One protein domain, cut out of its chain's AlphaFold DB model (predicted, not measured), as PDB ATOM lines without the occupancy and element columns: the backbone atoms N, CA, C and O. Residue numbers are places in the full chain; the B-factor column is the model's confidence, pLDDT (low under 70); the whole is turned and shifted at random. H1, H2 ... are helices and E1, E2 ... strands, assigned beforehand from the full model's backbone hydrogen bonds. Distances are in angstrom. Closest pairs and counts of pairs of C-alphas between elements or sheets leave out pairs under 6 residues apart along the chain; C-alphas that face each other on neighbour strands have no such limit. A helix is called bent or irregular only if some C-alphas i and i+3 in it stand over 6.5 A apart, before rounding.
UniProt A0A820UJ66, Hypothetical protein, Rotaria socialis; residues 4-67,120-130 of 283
ATOM      1  N   GLY A   4      30.628  47.272 -54.996       73.19
ATOM      2  CA  GLY A   4      31.011  48.099 -53.852       73.19
ATOM      3  C   GLY A   4      32.520  48.311 -53.840       73.19
ATOM      4  O   GLY A   4      33.175  48.136 -54.869       73.19
ATOM      5  N   TYR A   5      33.095  48.650 -52.690       73.25
ATOM      6  CA  TYR A   5      34.542  48.797 -52.547       73.25
ATOM      7  C   TYR A   5      35.054  48.327 -51.185       73.25
ATOM      8  O   TYR A   5      34.321  48.270 -50.205       73.25
ATOM      9  N   CYS A   6      36.340  47.983 -51.146       77.81
ATOM     10  CA  CYS A   6      37.087  47.781 -49.911       77.81
ATOM     11  C   CYS A   6      37.517  49.143 -49.347       77.81
ATOM     12  O   CYS A   6      38.307  49.832 -49.993       77.81
ATOM     13  N   ASP A   7      37.071  49.517 -48.149       74.50
ATOM     14  CA  ASP A   7      37.474  50.762 -47.478       74.50
ATOM     15  C   ASP A   7      38.998  50.825 -47.225       74.50
ATOM     16  O   ASP A   7      39.585  51.903 -47.270       74.50
ATOM     17  N   GLN A   8      39.665  49.673 -47.040       75.56
ATOM     18  CA  GLN A   8      41.111  49.599 -46.764       75.56
ATOM     19  C   GLN A   8      42.012  49.767 -48.004       75.56
ATOM     20  O   GLN A   8      43.144  50.226 -47.876       75.56
ATOM     21  N   CYS A   9      41.569  49.353 -49.199       67.06
ATOM     22  CA  CYS A   9      42.427  49.342 -50.401       67.06
ATOM     23  C   CYS A   9      41.764  49.834 -51.693       67.06
ATOM     24  O   CYS A   9      42.373  49.762 -52.761       67.06
ATOM     25  N   LEU A  10      40.521  50.318 -51.619       64.50
ATOM     26  CA  LEU A  10      39.760  50.915 -52.725       64.50
ATOM     27  C   LEU A  10      39.559  49.989 -53.938       64.50
ATOM     28  O   LEU A  10      39.173  50.439 -55.020       64.50
ATOM     29  N   LYS A  11      39.800  48.680 -53.779       72.31
ATOM     30  CA  LYS A  11      39.445  47.678 -54.785       72.31
ATOM     31  C   LYS A  11      37.924  47.688 -54.956       72.31
ATOM     32  O   LYS A  11      37.215  47.458 -53.977       72.31
ATOM     33  N   VAL A  12      37.449  47.889 -56.188       70.44
ATOM     34  CA  VAL A  12      36.053  47.626 -56.562       70.44
ATOM     35  C   VAL A  12      35.768  46.141 -56.342       70.44
ATOM     36  O   VAL A  12      36.501  45.284 -56.841       70.44
ATOM     37  N   LEU A  13      34.719  45.850 -55.579       78.44
ATOM     38  CA  LEU A  13      34.258  44.499 -55.276       78.44
ATOM     39  C   LEU A  13      33.052  44.203 -56.158       78.44
ATOM     40  O   LEU A  13      32.152  45.038 -56.253       78.44
ATOM     41  N   VAL A  14      33.028  43.037 -56.807       79.12
ATOM     42  CA  VAL A  14      31.972  42.673 -57.762       79.12
ATOM     43  C   VAL A  14      31.256  41.386 -57.355       79.12
ATOM     44  O   VAL A  14      31.888  40.349 -57.146       79.12
ATOM     45  N   HIS A  15      29.924  41.445 -57.298       81.88
ATOM     46  CA  HIS A  15      29.074  40.307 -56.954       81.88
ATOM     47  C   HIS A  15      29.336  39.108 -57.877       81.88
ATOM     48  O   HIS A  15      29.412  39.261 -59.097       81.88
ATOM     49  N   GLY A  16      29.508  37.923 -57.285       82.31
ATOM     50  CA  GLY A  16      29.885  36.696 -57.995       82.31
ATOM     51  C   GLY A  16      31.375  36.573 -58.356       82.31
ATOM     52  O   GLY A  16      31.754  35.581 -58.971       82.31
ATOM     53  N   ARG A  17      32.232  37.543 -57.993       81.94
ATOM     54  CA  ARG A  17      33.701  37.476 -58.187       81.94
ATOM     55  C   ARG A  17      34.529  37.766 -56.933       81.94
ATOM     56  O   ARG A  17      35.724  37.482 -56.920       81.94
ATOM     57  N   ASP A  18      33.917  38.342 -55.905       87.19
ATOM     58  CA  ASP A  18      34.563  38.762 -54.663       87.19
ATOM     59  C   ASP A  18      33.842  38.210 -53.428       87.19
ATOM     60  O   ASP A  18      32.659  37.877 -53.482       87.19
ATOM     61  N   GLU A  19      34.543  38.201 -52.293       91.31
ATOM     62  CA  GLU A  19      33.934  38.072 -50.966       91.31
ATOM     63  C   GLU A  19      34.232  39.339 -50.140       91.31
ATOM     64  O   GLU A  19      35.410  39.638 -49.889       91.31
ATOM     65  N   PRO A  20      33.198  40.108 -49.749       92.69
ATOM     66  CA  PRO A  20      33.318  41.235 -48.837       92.69
ATOM     67  C   PRO A  20      33.170  40.786 -47.375       92.69
ATOM     68  O   PRO A  20      32.404  39.879 -47.049       92.69
ATOM     69  N   PHE A  21      33.870  41.470 -46.477       94.25
ATOM     70  CA  PHE A  21      33.796  41.280 -45.029       94.25
ATOM     71  C   PHE A  21      33.457  42.611 -44.363       94.25
ATOM     72  O   PHE A  21      34.023  43.626 -44.756       94.25
ATOM     73  N   VAL A  22      32.575  42.625 -43.364       92.44
ATOM     74  CA  VAL A  22      32.144  43.839 -42.647       92.44
ATOM     75  C   VAL A  22      32.656  43.841 -41.213       92.44
ATOM     76  O   VAL A  22      32.688  42.795 -40.567       92.44
ATOM     77  N   CYS A  23      33.057  45.007 -40.708       90.44
ATOM     78  CA  CYS A  23      33.323  45.211 -39.287       90.44
ATOM     79  C   CYS A  23      32.007  45.289 -38.501       90.44
ATOM     80  O   CYS A  23      31.164  46.138 -38.788       90.44
ATOM     81  N   ASN A  24      31.866  44.467 -37.461       89.69
ATOM     82  CA  ASN A  24      30.631  44.350 -36.680       89.69
ATOM     83  C   ASN A  24      30.423  45.500 -35.664       89.69
ATOM     84  O   ASN A  24      29.399  45.534 -34.986       89.69
ATOM     85  N   GLN A  25      31.394  46.411 -35.513       88.38
ATOM     86  CA  GLN A  25      31.403  47.487 -34.507       88.38
ATOM     87  C   GLN A  25      31.537  48.898 -35.111       88.38
ATOM     88  O   GLN A  25      31.400  49.888 -34.395       88.38
ATOM     89  N   CYS A  26      31.800  49.029 -36.416       75.31
ATOM     90  CA  CYS A  26      31.902  50.340 -37.059       75.31
ATOM     91  C   CYS A  26      30.509  50.909 -37.400       75.31
ATOM     92  O   CYS A  26      29.813  50.310 -38.219       75.31
ATOM     93  N   PRO A  27      30.131  52.110 -36.912       54.41
ATOM     94  CA  PRO A  27      28.800  52.698 -37.135       54.41
ATOM     95  C   PRO A  27      28.540  53.187 -38.576       54.41
ATOM     96  O   PRO A  27      27.493  53.768 -38.849       54.41
ATOM     97  N   TYR A  28      29.490  52.973 -39.492       56.97
ATOM     98  CA  TYR A  28      29.433  53.357 -40.907       56.97
ATOM     99  C   TYR A  28      29.809  52.188 -41.839       56.97
ATOM    100  O   TYR A  28      30.399  52.406 -42.896       56.97
ATOM    101  N   GLU A  29      29.537  50.951 -41.401       71.69
ATOM    102  CA  GLU A  29      29.704  49.707 -42.171       71.69
ATOM    103  C   GLU A  29      31.059  49.632 -42.905       71.69
ATOM    104  O   GLU A  29      31.175  49.827 -44.114       71.69
ATOM    105  N   PHE A  30      32.141  49.423 -42.157       77.25
ATOM    106  CA  PHE A  30      33.485  49.351 -42.738       77.25
ATOM    107  C   PHE A  30      33.689  47.987 -43.417       77.25
ATOM    108  O   PHE A  30      33.745  46.964 -42.728       77.25
ATOM    109  N   PHE A  31      33.792  47.963 -44.751       87.06
ATOM    110  CA  PHE A  31      33.927  46.743 -45.551       87.06
ATOM    111  C   PHE A  31      35.350  46.552 -46.075       87.06
ATOM    112  O   PHE A  31      36.007  47.486 -46.534       87.06
ATOM    113  N   VAL A  32      35.819  45.306 -46.106       85.50
ATOM    114  CA  VAL A  32      37.112  44.933 -46.690       85.50
ATOM    115  C   VAL A  32      37.015  43.715 -47.601       85.50
ATOM    116  O   VAL A  32      36.135  42.870 -47.459       85.50
ATOM    117  N   CYS A  33      37.933  43.616 -48.560       89.81
ATOM    118  CA  CYS A  33      38.029  42.458 -49.445       89.81
ATOM    119  C   CYS A  33      38.753  41.274 -48.790       89.81
ATOM    120  O   CYS A  33      39.526  41.439 -47.841       89.81
ATOM    121  N   ASN A  34      38.597  40.098 -49.399       91.06
ATOM    122  CA  ASN A  34      39.294  38.855 -49.060       91.06
ATOM    123  C   ASN A  34      40.831  38.948 -48.906       91.06
ATOM    124  O   ASN A  34      41.413  38.098 -48.238       91.06
ATOM    125  N   LYS A  35      41.503  39.956 -49.481       88.00
ATOM    126  CA  LYS A  35      42.940  40.208 -49.243       88.00
ATOM    127  C   LYS A  35      43.199  41.072 -48.007       88.00
ATOM    128  O   LYS A  35      44.152  40.823 -47.280       88.00
ATOM    129  N   CYS A  36      42.365  42.080 -47.756       86.62
ATOM    130  CA  CYS A  36      42.575  43.041 -46.671       86.62
ATOM    131  C   CYS A  36      42.091  42.540 -45.305       86.62
ATOM    132  O   CYS A  36      42.630  42.978 -44.291       86.62
ATOM    133  N   ILE A  37      41.139  41.603 -45.264       93.88
ATOM    134  CA  ILE A  37      40.644  40.996 -44.017       93.88
ATOM    135  C   ILE A  37      41.780  40.434 -43.139       93.88
ATOM    136  O   ILE A  37      41.806  40.675 -41.935       93.88
ATOM    137  N   ALA A  38      42.791  39.806 -43.749       90.50
ATOM    138  CA  ALA A  38      43.961  39.250 -43.061       90.50
ATOM    139  C   ALA A  38      44.871  40.303 -42.389       90.50
ATOM    140  O   ALA A  38      45.753  39.951 -41.606       90.50
ATOM    141  N   HIS A  39      44.686  41.592 -42.685       88.50
ATOM    142  CA  HIS A  39      45.450  42.691 -42.088       88.50
ATOM    143  C   HIS A  39      44.678  43.430 -40.985       88.50
ATOM    144  O   HIS A  39      45.288  44.166 -40.208       88.50
ATOM    145  N   MET A  40      43.361  43.221 -40.874       88.81
ATOM    146  CA  MET A  40      42.503  43.945 -39.929       88.81
ATOM    147  C   MET A  40      42.939  43.829 -38.461       88.81
ATOM    148  O   MET A  40      43.004  44.875 -37.822       88.81
ATOM    149  N   PRO A  41      43.384  42.664 -37.938       86.56
ATOM    150  CA  PRO A  41      43.879  42.559 -36.559       86.56
ATOM    151  C   PRO A  41      45.118  43.415 -36.226       86.56
ATOM    152  O   PRO A  41      45.545  43.438 -35.075       86.56
ATOM    153  N   ARG A  42      45.737  44.075 -37.219       79.25
ATOM    154  CA  ARG A  42      46.888  44.985 -37.051       79.25
ATOM    155  C   ARG A  42      46.660  46.397 -37.606       79.25
ATOM    156  O   ARG A  42      47.426  47.294 -37.278       79.25
ATOM    157  N   GLN A  43      45.677  46.583 -38.490       75.62
ATOM    158  CA  GLN A  43      45.430  47.836 -39.226       75.62
ATOM    159  C   GLN A  43      44.060  48.466 -38.921       75.62
ATOM    160  O   GLN A  43      43.704  49.487 -39.502       75.62
ATOM    161  N   HIS A  44      43.296  47.861 -38.016       79.06
ATOM    162  CA  HIS A  44      41.989  48.302 -37.542       79.06
ATOM    163  C   HIS A  44      41.947  48.095 -36.009       79.06
ATOM    164  O   HIS A  44      42.731  47.282 -35.508       79.06
ATOM    165  N   PRO A  45      41.104  48.809 -35.231       85.25
ATOM    166  CA  PRO A  45      41.028  48.619 -33.779       85.25
ATOM    167  C   PRO A  45      40.851  47.146 -33.383       85.25
ATOM    168  O   PRO A  45      39.906  46.491 -33.810       85.25
ATOM    169  N   SER A  46      41.756  46.623 -32.553       81.44
ATOM    170  CA  SER A  46      41.862  45.185 -32.242       81.44
ATOM    171  C   SER A  46      40.659  44.598 -31.496       81.44
ATOM    172  O   SER A  46      40.464  43.387 -31.510       81.44
ATOM    173  N   MET A  47      39.842  45.450 -30.870       86.12
ATOM    174  CA  MET A  47      38.583  45.071 -30.216       86.12
ATOM    175  C   MET A  47      37.431  44.844 -31.209       86.12
ATOM    176  O   MET A  47      36.364  44.378 -30.815       86.12
ATOM    177  N   HIS A  48      37.610  45.203 -32.483       89.00
ATOM    178  CA  HIS A  48      36.605  45.009 -33.522       89.00
ATOM    179  C   HIS A  48      36.765  43.642 -34.194       89.00
ATOM    180  O   HIS A  48      37.868  43.200 -34.518       89.00
ATOM    181  N   THR A  49      35.639  42.994 -34.468       93.44
ATOM    182  CA  THR A  49      35.555  41.723 -35.186       93.44
ATOM    183  C   THR A  49      34.948  41.935 -36.567       93.44
ATOM    184  O   THR A  49      34.268  42.928 -36.828       93.44
ATOM    185  N   PHE A  50      35.199  40.991 -37.469       94.69
ATOM    186  CA  PHE A  50      34.694  41.031 -38.836       94.69
ATOM    187  C   PHE A  50      33.899  39.765 -39.153       94.69
ATOM    188  O   PHE A  50      34.249  38.677 -38.696       94.69
ATOM    189  N   SER A  51      32.844  39.906 -39.948       94.69
ATOM    190  CA  SER A  51      32.033  38.812 -40.495       94.69
ATOM    191  C   SER A  51      32.051  38.852 -42.029       94.69
ATOM    192  O   SER A  51      32.450  39.860 -42.615       94.69
ATOM    193  N   LYS A  52      31.648  37.768 -42.710       93.75
ATOM    194  CA  LYS A  52      31.329  37.848 -44.149       93.75
ATOM    195  C   LYS A  52      30.094  38.730 -44.321       93.75
ATOM    196  O   LYS A  52      29.136  38.577 -43.571       93.75
ATOM    197  N   SER A  53      30.118  39.633 -45.297       88.31
ATOM    198  CA  SER A  53      28.973  40.496 -45.587       88.31
ATOM    199  C   SER A  53      28.120  39.939 -46.709       88.31
ATOM    200  O   SER A  53      28.631  39.569 -47.765       88.31
ATOM    201  N   GLU A  54      26.808  40.054 -46.537       88.38
ATOM    202  CA  GLU A  54      25.880  39.986 -47.654       88.38
ATOM    203  C   GLU A  54      26.062  41.158 -48.622       88.38
ATOM    204  O   GLU A  54      26.421  42.281 -48.244       88.38
ATOM    205  N   TRP A  55      25.794  40.891 -49.898       82.31
ATOM    206  CA  TRP A  55      26.013  41.850 -50.981       82.31
ATOM    207  C   TRP A  55      25.010  43.003 -51.005       82.31
ATOM    208  O   TRP A  55      25.321  44.060 -51.560       82.31
ATOM    209  N   HIS A  56      23.841  42.839 -50.380       77.31
ATOM    210  CA  HIS A  56      22.870  43.924 -50.259       77.31
ATOM    211  C   HIS A  56      23.387  45.054 -49.357       77.31
ATOM    212  O   HIS A  56      23.229  46.210 -49.729       77.31
ATOM    213  N   ASN A  57      24.082  44.752 -48.252       73.44
ATOM    214  CA  ASN A  57      24.670  45.775 -47.372       73.44
ATOM    215  C   ASN A  57      25.768  46.561 -48.103       73.44
ATOM    216  O   ASN A  57      25.755  47.786 -48.128       73.44
ATOM    217  N   VAL A  58      26.659  45.853 -48.805       69.31
ATOM    218  CA  VAL A  58      27.735  46.461 -49.609       69.31
ATOM    219  C   VAL A  58      27.182  47.397 -50.690       69.31
ATOM    220  O   VAL A  58      27.704  48.496 -50.882       69.31
ATOM    221  N   ALA A  59      26.107  46.995 -51.375       64.50
ATOM    222  CA  ALA A  59      25.428  47.834 -52.363       64.50
ATOM    223  C   ALA A  59      24.632  48.992 -51.725       64.50
ATOM    224  O   ALA A  59      24.526  50.061 -52.324       64.50
ATOM    225  N   PHE A  60      24.089  48.799 -50.519       63.38
ATOM    226  CA  PHE A  60      23.304  49.794 -49.788       63.38
ATOM    227  C   PHE A  60      24.177  50.903 -49.194       63.38
ATOM    228  O   PHE A  60      23.899  52.075 -49.457       63.38
ATOM    229  N   LYS A  61      25.284  50.567 -48.508       61.28
ATOM    230  CA  LYS A  61      26.309  51.557 -48.143       61.28
ATOM    231  C   LYS A  61      26.778  52.292 -49.376       61.28
ATOM    232  O   LYS A  61      26.786  53.521 -49.348       61.28
ATOM    233  N   LEU A  62      27.136  51.550 -50.441       58.72
ATOM    234  CA  LEU A  62      27.583  52.181 -51.674       58.72
ATOM    235  C   LEU A  62      26.577  53.254 -52.056       58.72
ATOM    236  O   LEU A  62      27.016  54.386 -52.114       58.72
ATOM    237  N   ALA A  63      25.284  52.918 -52.196       54.66
ATOM    238  CA  ALA A  63      24.177  53.808 -52.573       54.66
ATOM    239  C   ALA A  63      23.896  54.985 -51.606       54.66
ATOM    240  O   ALA A  63      23.426  56.034 -52.053       54.66
ATOM    241  N   HIS A  64      24.204  54.855 -50.314       52.00
ATOM    242  CA  HIS A  64      24.088  55.933 -49.321       52.00
ATOM    243  C   HIS A  64      25.176  57.017 -49.456       52.00
ATOM    244  O   HIS A  64      24.933  58.186 -49.133       52.00
ATOM    245  N   ASP A  65      26.358  56.645 -49.953       52.38
ATOM    246  CA  ASP A  65      27.559  57.489 -49.993       52.38
ATOM    247  C   ASP A  65      27.688  58.364 -51.266       52.38
ATOM    248  O   ASP A  65      28.716  59.014 -51.488       52.38
ATOM    249  N   LEU A  66      26.665  58.403 -52.132       54.19
ATOM    250  CA  LEU A  66      26.673  59.174 -53.399       54.19
ATOM    251  C   LEU A  66      25.656  60.313 -53.141       54.19
ATOM    252  O   LEU A  66      24.574  60.074 -52.593       54.19
ATOM    253  N   LYS A  67      26.004  61.567 -53.451       58.75
ATOM    254  CA  LYS A  67      25.154  62.757 -53.249       58.75
ATOM    255  C   LYS A  67      25.439  63.793 -54.327       58.75
ATOM    256  O   LYS A  67      26.593  64.043 -54.654       58.75
ATOM    257  N   ARG A 120      34.263  61.762 -51.048       35.25
ATOM    258  CA  ARG A 120      35.374  62.720 -50.803       35.25
ATOM    259  C   ARG A 120      36.637  62.576 -51.683       35.25
ATOM    260  O   ARG A 120      37.604  61.913 -51.307       35.25
ATOM    261  N   ALA A 121      36.697  63.355 -52.760       35.94
ATOM    262  CA  ALA A 121      37.917  63.908 -53.374       35.94
ATOM    263  C   ALA A 121      39.042  62.932 -53.806       35.94
ATOM    264  O   ALA A 121      39.130  62.619 -54.991       35.94
ATOM    265  N   CYS A 122      39.949  62.525 -52.909       37.66
ATOM    266  CA  CYS A 122      41.205  61.839 -53.255       37.66
ATOM    267  C   CYS A 122      40.992  60.362 -53.626       37.66
ATOM    268  O   CYS A 122      41.118  59.987 -54.790       37.66
ATOM    269  N   ASN A 123      40.581  59.540 -52.661       39.94
ATOM    270  CA  ASN A 123      40.317  58.109 -52.859       39.94
ATOM    271  C   ASN A 123      39.134  57.853 -53.814       39.94
ATOM    272  O   ASN A 123      39.036  56.796 -54.438       39.94
ATOM    273  N   HIS A 124      38.242  58.836 -53.945       47.81
ATOM    274  CA  HIS A 124      36.964  58.688 -54.631       47.81
ATOM    275  C   HIS A 124      37.047  58.907 -56.144       47.81
ATOM    276  O   HIS A 124      36.235  58.333 -56.859       47.81
ATOM    277  N   LYS A 125      38.035  59.650 -56.669       46.41
ATOM    278  CA  LYS A 125      38.201  59.814 -58.128       46.41
ATOM    279  C   LYS A 125      38.654  58.524 -58.808       46.41
ATOM    280  O   LYS A 125      38.044  58.123 -59.792       46.41
ATOM    281  N   LEU A 126      39.646  57.833 -58.239       44.56
ATOM    282  CA  LEU A 126      40.106  56.530 -58.736       44.56
ATOM    283  C   LEU A 126      39.005  55.460 -58.640       44.56
ATOM    284  O   LEU A 126      38.845  54.645 -59.546       44.56
ATOM    285  N   LEU A 127      38.230  55.478 -57.551       47.25
ATOM    286  CA  LEU A 127      37.097  54.575 -57.364       47.25
ATOM    287  C   LEU A 127      35.960  54.875 -58.355       47.25
ATOM    288  O   LEU A 127      35.500  53.964 -59.037       47.25
ATOM    289  N   ALA A 128      35.536  56.136 -58.472       45.03
ATOM    290  CA  ALA A 128      34.490  56.548 -59.403       45.03
ATOM    291  C   ALA A 128      34.887  56.250 -60.853       45.03
ATOM    292  O   ALA A 128      34.075  55.706 -61.589       45.03
ATOM    293  N   GLN A 129      36.136  56.514 -61.246       46.53
ATOM    294  CA  GLN A 129      36.659  56.129 -62.556       46.53
ATOM    295  C   GLN A 129      36.515  54.619 -62.798       46.53
ATOM    296  O   GLN A 129      35.890  54.231 -63.778       46.53
ATOM    297  N   ARG A 130      36.995  53.767 -61.882       47.78
ATOM    298  CA  ARG A 130      36.905  52.298 -62.022       47.78
ATOM    299  C   ARG A 130      35.473  51.758 -61.994       47.78
ATOM    300  O   ARG A 130      35.201  50.703 -62.557       47.78
TER     301      ARG A 130
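AT A GLANCE: This is residues 4 to 67 and 120 to 130 of the 283 residues of the protein "Hypothetical protein" of Rotaria socialis (UniProt A0A820UJ66). A small antiparallel sheet of three short strands, E3, E2 and E4, has H1 over one face, running along E2, while H2 only grazes the sheet. Before the sheet, residues 4 to 14 fold back on themselves as a short hairpin ending in E1, and H3 sits beyond E1, off the sheet. The printed part has 75 residues with four named strands and three named helices in the order E1, E2, E3, H1, E4, H2, H3, and its class is mixed, helices and strands. The sheet's order is E3 - E2 - E4, and the whole is compact, with a radius of gyration of the C-alphas of 11.9 A and spans of 33 by 27 by 22 A.

IN THESE COORDINATES: E1 is residues 12 to 14, with C-alpha 12 at (36.053, 47.626, -56.562). E2 is residues 20 to 23, 10.3 A long from first to last C-alpha, and E3 is residues 31 to 33, 7.1 A. H1, residues 37 to 43, spans 9.6 A and is irregular, with C-alphas 38 and 41 being 7.3 A apart. E4 is residues 50 to 52, 7.0 A long, with C-alpha 50 at (34.694, 41.031, -38.836). H2 is residues 55 to 64, 14.3 A long. H3, residues 121 to 130, is 14.5 A long and ends with C-alpha 130 at (36.905, 52.298, -62.022); it is neither bent nor irregular, but only just: C-alphas 123 and 126 are 6.1 A apart.

HOW THE PARTS SIT: E1 pairs with no named strand, but residues 4 to 5 pair with residues 12 to 13 of E1, antiparallel. The closest C-alphas of E1 and E3 are those of Leu 13 and Cys 33, 7.2 A apart. E2 and E3 form a hairpin, antiparallel at 141 degrees, with N 21 and O 32 within hydrogen-bond range at 2.8 A. E2, the inner strand, is also antiparallel to E4 at 148 degrees, with N 22 and O 51 at 2.9 A. E3, H1 and E4 make a split strand-helix-strand unit, two strands running the same way with E2 between them, and its crossover is right-handed. H1 is on the sheet at a height of 9.9 A, over E2, at 25 degrees to it on the local plane; their closest C-alphas are those of Phe 21 and Ile 37, 6.9 A apart. H2 only grazes the sheet with its residues 55 to 61; the closest C-alphas of H2 and E3 are those of Val 58 and Phe 31, 7.4 A apart. H3 is not on the sheet; its closest C-alpha to E1 is that of Leu 127, 7.1 A from that of Val 12. H1, H2 and H3 are apart from one another. In H2 every O i to N i+4 pair is within hydrogen-bond range, in H3 4 of 6, and in H1 1 of 3, beside 3 of 4 O i to N i+3 pairs.

THE WHOLE: The two C-alphas farthest apart are those of Met 47 and Gln 129, 34.2 A. Residues 68 to 119 are not printed, and C-alphas 67 and 120 are 10.5 A apart across the cut. Of the links that are printed whole, none is long. The mean pLDDT of the printed part is 73.5, and residues 9 to 10, 27 to 28, 58 to 67 and 120 to 130 are under 70.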